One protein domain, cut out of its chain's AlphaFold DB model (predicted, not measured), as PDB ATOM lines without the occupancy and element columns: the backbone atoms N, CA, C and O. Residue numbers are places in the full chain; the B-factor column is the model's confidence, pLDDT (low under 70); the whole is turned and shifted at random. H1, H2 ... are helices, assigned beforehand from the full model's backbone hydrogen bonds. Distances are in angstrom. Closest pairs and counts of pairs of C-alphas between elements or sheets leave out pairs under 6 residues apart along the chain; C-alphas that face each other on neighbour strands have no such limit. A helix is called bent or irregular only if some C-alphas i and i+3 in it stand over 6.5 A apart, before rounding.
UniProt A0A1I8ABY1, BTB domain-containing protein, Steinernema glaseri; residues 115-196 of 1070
ATOM      1  N   THR A 115      13.658 -25.361 104.557       86.12
ATOM      2  CA  THR A 115      14.525 -25.657 103.403       86.12
ATOM      3  C   THR A 115      14.172 -24.812 102.169       86.12
ATOM      4  O   THR A 115      15.044 -24.460 101.375       86.12
ATOM      5  N   ARG A 116      12.891 -24.454 102.002       84.25
ATOM      6  CA  ARG A 116      12.402 -23.541 100.955       84.25
ATOM      7  C   ARG A 116      12.602 -22.069 101.339       84.25
ATOM      8  O   ARG A 116      12.874 -21.283 100.435       84.25
ATOM      9  N   ARG A 117      12.527 -21.699 102.628       88.62
ATOM     10  CA  ARG A 117      12.873 -20.352 103.134       88.62
ATOM     11  C   ARG A 117      14.345 -20.033 102.846       88.62
ATOM     12  O   ARG A 117      14.624 -19.063 102.146       88.62
ATOM     13  N   HIS A 118      15.274 -20.907 103.240       86.00
ATOM     14  CA  HIS A 118      16.704 -20.751 102.937       86.00
ATOM     15  C   HIS A 118      16.997 -20.761 101.428       86.00
ATOM     16  O   HIS A 118      17.745 -19.914 100.941       86.00
ATOM     17  N   LEU A 119      16.371 -21.660 100.652       88.19
ATOM     18  CA  LEU A 119      16.525 -21.671  99.190       88.19
ATOM     19  C   LEU A 119      16.033 -20.364  98.544       88.19
ATOM     20  O   LEU A 119      16.643 -19.890  97.586       88.19
ATOM     21  N   HIS A 120      14.952 -19.776  99.065       90.88
ATOM     22  CA  HIS A 120      14.455 -18.475  98.628       90.88
ATOM     23  C   HIS A 120      15.443 -17.351  98.960       90.88
ATOM     24  O   HIS A 120      15.796 -16.589  98.063       90.88
ATOM     25  N   VAL A 121      15.912 -17.259 100.211       91.44
ATOM     26  CA  VAL A 121      16.879 -16.232 100.643       91.44
ATOM     27  C   VAL A 121      18.142 -16.294  99.781       91.44
ATOM     28  O   VAL A 121      18.524 -15.286  99.192       91.44
ATOM     29  N   ASN A 122      18.711 -17.487  99.585       89.50
ATOM     30  CA  ASN A 122      19.888 -17.684  98.735       89.50
ATOM     31  C   ASN A 122      19.636 -17.256  97.277       89.50
ATOM     32  O   ASN A 122      20.451 -16.543  96.697       89.50
ATOM     33  N   ALA A 123      18.486 -17.614  96.693       89.44
ATOM     34  CA  ALA A 123      18.130 -17.208  95.330       89.44
ATOM     35  C   ALA A 123      17.883 -15.691  95.187       89.44
ATOM     36  O   ALA A 123      18.091 -15.128  94.107       89.44
ATOM     37  N   CYS A 124      17.447 -15.021  96.256       91.31
ATOM     38  CA  CYS A 124      17.274 -13.571  96.297       91.31
ATOM     39  C   CYS A 124      18.616 -12.845  96.480       91.31
ATOM     40  O   CYS A 124      18.847 -11.848  95.798       91.31
ATOM     41  N   LEU A 125      19.536 -13.381  97.288       90.81
ATOM     42  CA  LEU A 125      20.916 -12.895  97.401       90.81
ATOM     43  C   LEU A 125      21.686 -13.049  96.075       90.81
ATOM     44  O   LEU A 125      22.241 -12.064  95.583       90.81
ATOM     45  N   ASP A 126      21.632 -14.227  95.438       88.94
ATOM     46  CA  ASP A 126      22.186 -14.483  94.092       88.94
ATOM     47  C   ASP A 126      21.673 -13.458  93.065       88.94
ATOM     48  O   ASP A 126      22.415 -12.957  92.210       88.94
ATOM     49  N   ARG A 127      20.373 -13.137  93.136       88.88
ATOM     50  CA  ARG A 127      19.739 -12.149  92.263       88.88
ATOM     51  C   ARG A 127      20.220 -10.728  92.570       88.88
ATOM     52  O   ARG A 127      20.571 -10.011  91.633       88.88
ATOM     53  N   ALA A 128      20.269 -10.339  93.840       88.56
ATOM     54  CA  ALA A 128      20.728  -9.020  94.262       88.56
ATOM     55  C   ALA A 128      22.208  -8.788  93.904       88.56
ATOM     56  O   ALA A 128      22.563  -7.695  93.455       88.56
ATOM     57  N   GLU A 129      23.077  -9.805  94.010       91.44
ATOM     58  CA  GLU A 129      24.462  -9.711  93.523       91.44
ATOM     59  C   GLU A 129      24.501  -9.564  91.993       91.44
ATOM     60  O   GLU A 129      25.211  -8.700  91.473       91.44
ATOM     61  N   ALA A 130      23.697 -10.341  91.256       87.81
ATOM     62  CA  ALA A 130      23.612 -10.244  89.797       87.81
ATOM     63  C   ALA A 130      23.107  -8.868  89.312       87.81
ATOM     64  O   ALA A 130      23.592  -8.361  88.298       87.81
ATOM     65  N   GLU A 131      22.184  -8.236  90.039       89.38
ATOM     66  CA  GLU A 131      21.663  -6.895  89.743       89.38
ATOM     67  C   GLU A 131      22.660  -5.788  90.135       89.38
ATOM     68  O   GLU A 131      22.965  -4.925  89.304       89.38
ATOM     69  N   LYS A 132      23.296  -5.869  91.317       90.38
ATOM     70  CA  LYS A 132      24.431  -4.996  91.700       90.38
ATOM     71  C   LYS A 132      25.580  -5.091  90.685       90.38
ATOM     72  O   LYS A 132      26.206  -4.085  90.339       90.38
ATOM     73  N   LYS A 133      25.843  -6.288  90.156       90.25
ATOM     74  CA  LYS A 133      26.846  -6.527  89.114       90.25
ATOM     75  C   LYS A 133      26.440  -5.957  87.757       90.25
ATOM     76  O   LYS A 133      27.275  -5.321  87.117       90.25
ATOM     77  N   LEU A 134      25.180  -6.124  87.342       90.06
ATOM     78  CA  LEU A 134      24.655  -5.481  86.135       90.06
ATOM     79  C   LEU A 134      24.864  -3.970  86.197       90.06
ATOM     80  O   LEU A 134      25.293  -3.390  85.207       90.06
ATOM     81  N   GLN A 135      24.597  -3.336  87.341       89.00
ATOM     82  CA  GLN A 135      24.769  -1.893  87.491       89.00
ATOM     83  C   GLN A 135      26.238  -1.474  87.304       89.00
ATOM     84  O   GLN A 135      26.518  -0.575  86.512       89.00
ATOM     85  N   LYS A 136      27.188  -2.202  87.910       89.56
ATOM     86  CA  LYS A 136      28.634  -1.991  87.694       89.56
ATOM     87  C   LYS A 136      29.070  -2.241  86.242       89.56
ATOM     88  O   LYS A 136      29.991  -1.588  85.757       89.56
ATOM     89  N   ASP A 137      28.442  -3.174  85.529       87.44
ATOM     90  CA  ASP A 137      28.763  -3.451  84.122       87.44
ATOM     91  C   ASP A 137      28.072  -2.462  83.151       87.44
ATOM     92  O   ASP A 137      28.662  -2.112  82.126       87.44
ATOM     93  N   LYS A 138      26.892  -1.920  83.498       88.19
ATOM     94  CA  LYS A 138      26.246  -0.765  82.831       88.19
ATOM     95  C   LYS A 138      27.097   0.493  82.950       88.19
ATOM     96  O   LYS A 138      27.279   1.194  81.962       88.19
ATOM     97  N   GLU A 139      27.641   0.756  84.133       88.75
ATOM     98  CA  GLU A 139      28.523   1.896  84.392       88.75
ATOM     99  C   GLU A 139      29.819   1.814  83.564       88.75
ATOM    100  O   GLU A 139      30.235   2.789  82.942       88.75
ATOM    101  N   LYS A 140      30.429   0.625  83.468       87.25
ATOM    102  CA  LYS A 140      31.568   0.393  82.560       87.25
ATOM    103  C   LYS A 140      31.172   0.623  81.106       87.25
ATOM    104  O   LYS A 140      31.896   1.302  80.383       87.25
ATOM    105  N   HIS A 141      30.021   0.103  80.670       88.44
ATOM    106  CA  HIS A 141      29.518   0.303  79.306       88.44
ATOM    107  C   HIS A 141      29.288   1.791  78.991       88.44
ATOM    108  O   HIS A 141      29.784   2.272  77.975       88.44
ATOM    109  N   SER A 142      28.664   2.561  79.890       85.56
ATOM    110  CA  SER A 142      28.448   4.006  79.707       85.56
ATOM    111  C   SER A 142      29.749   4.823  79.717       85.56
ATOM    112  O   SER A 142      29.837   5.846  79.030       85.56
ATOM    113  N   LYS A 143      30.784   4.360  80.431       86.56
ATOM    114  CA  LYS A 143      32.142   4.940  80.426       86.56
ATOM    115  C   LYS A 143      33.040   4.424  79.287       86.56
ATOM    116  O   LYS A 143      34.101   4.995  79.051       86.56
ATOM    117  N   THR A 144      32.636   3.376  78.564       88.94
ATOM    118  CA  THR A 144      33.360   2.862  77.388       88.94
ATOM    119  C   THR A 144      33.252   3.864  76.237       88.94
ATOM    120  O   THR A 144      32.186   4.443  76.025       88.94
ATOM    121  N   ILE A 145      34.331   4.044  75.469       87.12
ATOM    122  CA  ILE A 145      34.338   4.827  74.222       87.12
ATOM    123  C   ILE A 145      35.176   4.071  73.181       87.12
ATOM    124  O   ILE A 145      36.273   3.599  73.485       87.12
ATOM    125  N   ASP A 146      34.665   3.933  71.957       89.19
ATOM    126  CA  ASP A 146      35.391   3.295  70.850       89.19
ATOM    127  C   ASP A 146      36.632   4.117  70.452       89.19
ATOM    128  O   ASP A 146      36.710   5.309  70.720       89.19
ATOM    129  N   CYS A 147      37.604   3.547  69.747       88.00
ATOM    130  CA  CYS A 147      38.672   4.337  69.119       88.00
ATOM    131  C   CYS A 147      38.235   4.860  67.736       88.00
ATOM    132  O   CYS A 147      37.799   4.072  66.897       88.00
ATOM    133  N   LEU A 148      38.428   6.155  67.439       81.06
ATOM    134  CA  LEU A 148      38.116   6.751  66.120       81.06
ATOM    135  C   LEU A 148      38.759   6.030  64.923       81.06
ATOM    136  O   LEU A 148      38.268   6.136  63.801       81.06
ATOM    137  N   PHE A 149      39.872   5.329  65.142       85.19
ATOM    138  CA  PHE A 149      40.710   4.807  64.066       85.19
ATOM    139  C   PHE A 149      40.508   3.311  63.800       85.19
ATOM    140  O   PHE A 149      40.418   2.911  62.640       85.19
ATOM    141  N   CYS A 150      40.441   2.484  64.845       88.00
ATOM    142  CA  CYS A 150      40.237   1.033  64.730       88.00
ATOM    143  C   CYS A 150      38.826   0.573  65.139       88.00
ATOM    144  O   CYS A 150      38.488  -0.586  64.922       88.00
ATOM    145  N   HIS A 151      38.014   1.461  65.724       85.06
ATOM    146  CA  HIS A 151      36.679   1.179  66.264       85.06
ATOM    147  C   HIS A 151      36.629   0.069  67.332       85.06
ATOM    148  O   HIS A 151      35.585  -0.546  67.547       85.06
ATOM    149  N   GLU A 152      37.751  -0.183  68.012       87.88
ATOM    150  CA  GLU A 152      37.820  -1.063  69.180       87.88
ATOM    151  C   GLU A 152      37.233  -0.339  70.413       87.88
ATOM    152  O   GLU A 152      37.621   0.808  70.652       87.88
ATOM    153  N   PRO A 153      36.314  -0.953  71.185       88.69
ATOM    154  CA  PRO A 153      35.739  -0.359  72.394       88.69
ATOM    155  C   PRO A 153      36.758  -0.336  73.542       88.69
ATOM    156  O   PRO A 153      37.185  -1.386  74.027       88.69
ATOM    157  N   LEU A 154      37.133   0.858  74.008       87.50
ATOM    158  CA  LEU A 154      38.141   1.049  75.051       87.50
ATOM    159  C   LEU A 154      37.491   1.450  76.384       87.50
ATOM    160  O   LEU A 154      36.671   2.364  76.450       87.50
ATOM    161  N   GLN A 155      37.888   0.762  77.458       83.06
ATOM    162  CA  GLN A 155      37.572   1.154  78.837       83.06
ATOM    163  C   GLN A 155      38.401   2.386  79.238       83.06
ATOM    164  O   GLN A 155      39.551   2.480  78.797       83.06
ATOM    165  N   PRO A 156      37.880   3.294  80.081       81.06
ATOM    166  CA  PRO A 156      38.610   4.489  80.505       81.06
ATOM    167  C   PRO A 156      39.911   4.141  81.246       81.06
ATOM    168  O   PRO A 156      40.003   3.122  81.931       81.06
ATOM    169  N   GLY A 157      40.916   5.015  81.130       85.75
ATOM    170  CA  GLY A 157      42.172   4.927  81.885       85.75
ATOM    171  C   GLY A 157      43.434   4.765  81.021       85.75
ATOM    172  O   GLY A 157      43.415   5.022  79.812       85.75
ATOM    173  N   PRO A 158      44.572   4.342  81.610       86.44
ATOM    174  CA  PRO A 158      45.884   4.420  80.957       86.44
ATOM    175  C   PRO A 158      45.991   3.565  79.687       86.44
ATOM    176  O   PRO A 158      46.710   3.933  78.759       86.44
ATOM    177  N   PHE A 159      45.247   2.456  79.600       86.75
ATOM    178  CA  PHE A 159      45.218   1.601  78.409       86.75
ATOM    179  C   PHE A 159      44.550   2.278  77.206       86.75
ATOM    180  O   PHE A 159      45.052   2.138  76.091       86.75
ATOM    181  N   GLN A 160      43.485   3.059  77.417       87.31
ATOM    182  CA  GLN A 160      42.848   3.853  76.362       87.31
ATOM    183  C   GLN A 160      43.812   4.922  75.847       87.31
ATOM    184  O   GLN A 160      44.056   5.000  74.645       87.31
ATOM    185  N   ILE A 161      44.444   5.675  76.753       87.06
ATOM    186  CA  ILE A 161      45.427   6.711  76.405       87.06
ATOM    187  C   ILE A 161      46.612   6.101  75.633       87.06
ATOM    188  O   ILE A 161      47.040   6.652  74.617       87.06
ATOM    189  N   ALA A 162      47.126   4.947  76.070       90.12
ATOM    190  CA  ALA A 162      48.210   4.239  75.392       90.12
ATOM    191  C   ALA A 162      47.797   3.697  74.010       90.12
ATOM    192  O   ALA A 162      48.555   3.853  73.048       90.12
ATOM    193  N   HIS A 163      46.598   3.112  73.885       91.19
ATOM    194  CA  HIS A 163      46.057   2.670  72.598       91.19
ATOM    195  C   HIS A 163      45.914   3.859  71.646       91.19
ATOM    196  O   HIS A 163      46.447   3.827  70.540       91.19
ATOM    197  N   VAL A 164      45.224   4.921  72.068       90.44
ATOM    198  CA  VAL A 164      44.913   6.089  71.233       90.44
ATOM    199  C   VAL A 164      46.189   6.802  70.781       90.44
ATOM    200  O   VAL A 164      46.323   7.091  69.593       90.44
ATOM    201  N   LYS A 165      47.186   6.979  71.664       90.56
ATOM    202  CA  LYS A 165      48.515   7.504  71.285       90.56
ATOM    203  C   LYS A 165      49.222   6.607  70.259       90.56
ATOM    204  O   LYS A 165      49.779   7.117  69.289       90.56
ATOM    205  N   LYS A 166      49.174   5.278  70.423       91.62
ATOM    206  CA  LYS A 166      49.755   4.323  69.458       91.62
ATOM    207  C   LYS A 166      49.024   4.351  68.110       91.62
ATOM    208  O   LYS A 166      49.676   4.321  67.068       91.62
ATOM    209  N   CYS A 167      47.696   4.428  68.122       92.56
ATOM    210  CA  CYS A 167      46.866   4.390  66.922       92.56
ATOM    211  C   CYS A 167      46.946   5.710  66.133       92.56
ATOM    212  O   CYS A 167      47.195   5.679  64.929       92.56
ATOM    213  N   GLY A 168      46.886   6.861  66.814       92.25
ATOM    214  CA  GLY A 168      47.143   8.176  66.213       92.25
ATOM    215  C   GLY A 168      48.545   8.270  65.597       92.25
ATOM    216  O   GLY A 168      48.677   8.660  64.438       92.25
ATOM    217  N   LYS A 169      49.581   7.782  66.302       91.12
ATOM    218  CA  LYS A 169      50.943   7.692  65.744       91.12
ATOM    219  C   LYS A 169      51.022   6.771  64.521       91.12
ATOM    220  O   LYS A 169      51.736   7.097  63.582       91.12
ATOM    221  N   SER A 170      50.269   5.666  64.481       89.62
ATOM    222  CA  SER A 170      50.206   4.790  63.294       89.62
ATOM    223  C   SER A 170      49.506   5.418  62.078       89.62
ATOM    224  O   SER A 170      49.592   4.871  60.984       89.62
ATOM    225  N   ARG A 171      48.834   6.565  62.261       87.56
ATOM    226  CA  ARG A 171      48.201   7.365  61.200       87.56
ATOM    227  C   ARG A 171      48.850   8.742  61.008       87.56
ATOM    228  O   ARG A 171      48.281   9.577  60.320       87.56
ATOM    229  N   ASN A 172      50.035   8.966  61.586       88.31
ATOM    230  CA  ASN A 172      50.803  10.217  61.507       88.31
ATOM    231  C   ASN A 172      50.061  11.477  62.009       88.31
ATOM    232  O   ASN A 172      50.389  12.586  61.600       88.31
ATOM    233  N   ILE A 173      49.089  11.320  62.913       89.94
ATOM    234  CA  ILE A 173      48.284  12.430  63.450       89.94
ATOM    235  C   ILE A 173      49.065  13.169  64.546       89.94
ATOM    236  O   ILE A 173      49.644  12.540  65.441       89.94
ATOM    237  N   GLY A 174      49.068  14.505  64.493       91.06
ATOM    238  CA  GLY A 174      49.766  15.355  65.463       91.06
ATOM    239  C   GLY A 174      49.158  15.273  66.868       91.06
ATOM    240  O   GLY A 174      47.955  15.090  67.024       91.06
ATOM    241  N   GLY A 175      49.966  15.435  67.921       88.38
ATOM    242  CA  GLY A 175      49.496  15.262  69.308       88.38
ATOM    243  C   GLY A 175      48.359  16.211  69.722       88.38
ATOM    244  O   GLY A 175      47.443  15.803  70.433       88.38
ATOM    245  N   SER A 176      48.385  17.454  69.233       88.69
ATOM    246  CA  SER A 176      47.347  18.468  69.458       88.69
ATOM    247  C   SER A 176      46.057  18.185  68.679       88.69
ATOM    248  O   SER A 176      44.962  18.382  69.201       88.69
ATOM    249  N   GLU A 177      46.169  17.682  67.451       90.50
ATOM    250  CA  GLU A 177      45.038  17.239  66.630       90.50
ATOM    251  C   GLU A 177      44.383  15.987  67.224       90.50
ATOM    252  O   GLU A 177      43.168  15.953  67.412       90.50
ATOM    253  N   LEU A 178      45.188  14.997  67.621       89.81
ATOM    254  CA  LEU A 178      44.735  13.784  68.297       89.81
ATOM    255  C   LEU A 178      43.915  14.112  69.553       89.81
ATOM    256  O   LEU A 178      42.860  13.519  69.760       89.81
ATOM    257  N   LEU A 179      44.362  15.081  70.360       89.06
ATOM    258  CA  LEU A 179      43.637  15.519  71.554       89.06
ATOM    259  C   LEU A 179      42.297  16.192  71.205       89.06
ATOM    260  O   LEU A 179      41.281  15.871  71.818       89.06
ATOM    261  N   LYS A 180      42.256  17.060  70.181       90.00
ATOM    262  CA  LYS A 180      40.999  17.654  69.681       90.00
ATOM    263  C   LYS A 180      40.008  16.580  69.220       90.00
ATOM    264  O   LYS A 180      38.838  16.637  69.590       90.00
ATOM    265  N   MET A 181      40.484  15.587  68.468       86.12
ATOM    266  CA  MET A 181      39.668  14.482  67.956       86.12
ATOM    267  C   MET A 181      39.103  13.607  69.089       86.12
ATOM    268  O   MET A 181      37.917  13.283  69.077       86.12
ATOM    269  N   VAL A 182      39.909  13.283  70.106       88.50
ATOM    270  CA  VAL A 182      39.461  12.534  71.299       88.50
ATOM    271  C   VAL A 182      38.424  13.321  72.102       88.50
ATOM    272  O   VAL A 182      37.389  12.769  72.473       88.50
ATOM    273  N   ASN A 183      38.649  14.618  72.320       89.31
ATOM    274  CA  ASN A 183      37.713  15.467  73.060       89.31
ATOM    275  C   ASN A 183      36.381  15.638  72.305       89.31
ATOM    276  O   ASN A 183      35.316  15.623  72.920       89.31
ATOM    277  N   PHE A 184      36.423  15.745  70.972       88.88
ATOM    278  CA  PHE A 184      35.225  15.722  70.131       88.88
ATOM    279  C   PHE A 184      34.487  14.381  70.242       88.88
ATOM    280  O   PHE A 184      33.272  14.362  70.433       88.88
ATOM    281  N   GLN A 185      35.214  13.260  70.211       86.94
ATOM    282  CA  GLN A 185      34.619  11.936  70.381       86.94
ATOM    283  C   GLN A 185      33.939  11.766  71.748       86.94
ATOM    284  O   GLN A 185      32.859  11.182  71.806       86.94
ATOM    285  N   HIS A 186      34.528  12.295  72.826       87.31
ATOM    286  CA  HIS A 186      33.920  12.258  74.159       87.31
ATOM    287  C   HIS A 186      32.562  12.974  74.167       87.31
ATOM    288  O   HIS A 186      31.554  12.376  74.544       87.31
ATOM    289  N   LYS A 187      32.514  14.197  73.617       89.44
ATOM    290  CA  LYS A 187      31.280  14.989  73.488       89.44
ATOM    291  C   LYS A 187      30.216  14.295  72.633       89.44
ATOM    292  O   LYS A 187      29.049  14.287  73.011       89.44
ATOM    293  N   VAL A 188      30.598  13.673  71.512       88.44
ATOM    294  CA  VAL A 188      29.666  12.896  70.668       88.44
ATOM    295  C   VAL A 188      29.159  11.650  71.401       88.44
ATOM    296  O   VAL A 188      27.968  11.351  71.345       88.44
ATOM    297  N   ALA A 189      30.019  10.945  72.139       86.06
ATOM    298  CA  ALA A 189      29.606   9.797  72.943       86.06
ATOM    299  C   ALA A 189      28.636  10.205  74.067       86.06
ATOM    300  O   ALA A 189      27.684   9.481  74.344       86.06
ATOM    301  N   GLU A 190      28.843  11.356  74.707       87.00
ATOM    302  CA  GLU A 190      27.949  11.903  75.737       87.00
ATOM    303  C   GLU A 190      26.620  12.405  75.169       87.00
ATOM    304  O   GLU A 190      25.573  12.128  75.755       87.00
ATOM    305  N   ALA A 191      26.633  13.069  74.011       88.88
ATOM    306  CA  ALA A 191      25.414  13.428  73.291       88.88
ATOM    307  C   ALA A 191      24.602  12.173  72.929       88.88
ATOM    308  O   ALA A 191      23.406  12.119  73.201       88.88
ATOM    309  N   ASN A 192      25.257  11.126  72.414       87.44
ATOM    310  CA  ASN A 192      24.598   9.860  72.094       87.44
ATOM    311  C   ASN A 192      23.996   9.183  73.335       87.44
ATOM    312  O   ASN A 192      22.834   8.785  73.300       87.44
ATOM    313  N   LYS A 193      24.721   9.152  74.467       86.56
ATOM    314  CA  LYS A 193      24.182   8.684  75.761       86.56
ATOM    315  C   LYS A 193      22.915   9.449  76.166       86.56
ATOM    316  O   LYS A 193      21.940   8.817  76.562       86.56
ATOM    317  N   LYS A 194      22.905  10.784  76.038       86.12
ATOM    318  CA  LYS A 194      21.736  11.633  76.343       86.12
ATOM    319  C   LYS A 194      20.563  11.411  75.378       86.12
ATOM    320  O   LYS A 194      19.418  11.483  75.803       86.12
ATOM    321  N   MET A 195      20.837  11.102  74.111       84.56
ATOM    322  CA  MET A 195      19.827  10.784  73.087       84.56
ATOM    323  C   MET A 195      19.394   9.304  73.074       84.56
ATOM    324  O   MET A 195      18.612   8.905  72.215       84.56
ATOM    325  N   GLY A 196      19.923   8.459  73.970       80.69
ATOM    326  CA  GLY A 196      19.656   7.015  73.984       80.69
ATOM    327  C   GLY A 196      20.220   6.238  72.782       80.69
ATOM    328  O   GLY A 196      19.892   5.064  72.603       80.69
TER     329      GLY A 196
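AT A GLANCE: This is residues 115 to 196 of the 1070 residues of the protein "BTB domain-containing protein" of Steinernema glaseri (UniProt A0A1I8ABY1). One long helix, H1, sticks out as an arm with residues 115 to 139 from a small head, in which H2 and H3 form a V that is close at its point, near the link between them, and holds a loop in its opening. The loop, residues 144 to 157, makes a small antiparallel pairing, and H3 folds back from the point of the V to the end of H1. The printed part has 82 residues with three named helices, H1, H2 and H3 in chain order, and no named strand; the class is all helix. The whole is extended, with a radius of gyration of the C-alphas of 19.4 A, and the C-alphas span 66 by 27 by 16 A, the arm making much of the length.

HOW THE PARTS SIT: The longest helix, H1, residues 115 to 143, touches no helix; its residues 115 to 139 stand free. It is close to but not clearly touching H3, residues 175 to 194: the closest C-alphas, those of Ser 142 and Lys 193, are 7.5 A apart. The two run opposite ways at a steep tilt of 44 degrees. H2, residues 158 to 170, is apart from H1. H2 and H3 are close but not clearly touching, the closest C-alphas being those of Gly 168 and Leu 178, 6.4 A apart. They run opposite ways at a steep tilt of 56 degrees, with their centres 14.6 A apart. Between H1 and H2, residues 145 to 146 pair with residues 153 to 154, antiparallel. In H1, H2 and H3, every O i to N i+4 pair is within hydrogen-bond range.

IN THESE COORDINATES: H1 has 29 residues and measures 42.1 A from C-alpha 115 at (14.525, -25.657, 103.403) to C-alpha 143 at (32.142, 4.940, 80.426). H2 has 13 residues and measures 18.2 A from Pro 158 to Ser 170. H3 has 20 residues and measures 28.9 A from Gly 175 to Lys 194, whose C-alpha is at (21.736, 11.633, 76.343). No helix is bent or irregular.

THE WHOLE: The two C-alphas farthest apart, those of Thr 115 and Gly 174, are 66.1 A apart. Without the free stretch, 57 residues span 34 by 19 by 16 A, with a radius of gyration of 11.3 A. The link from H1 to H2, 14 residues, is long; that from H2 to H3, 4 residues, is tight. The printed part has no cut. Its mean pLDDT is 88.2, and no printed residue is under 70.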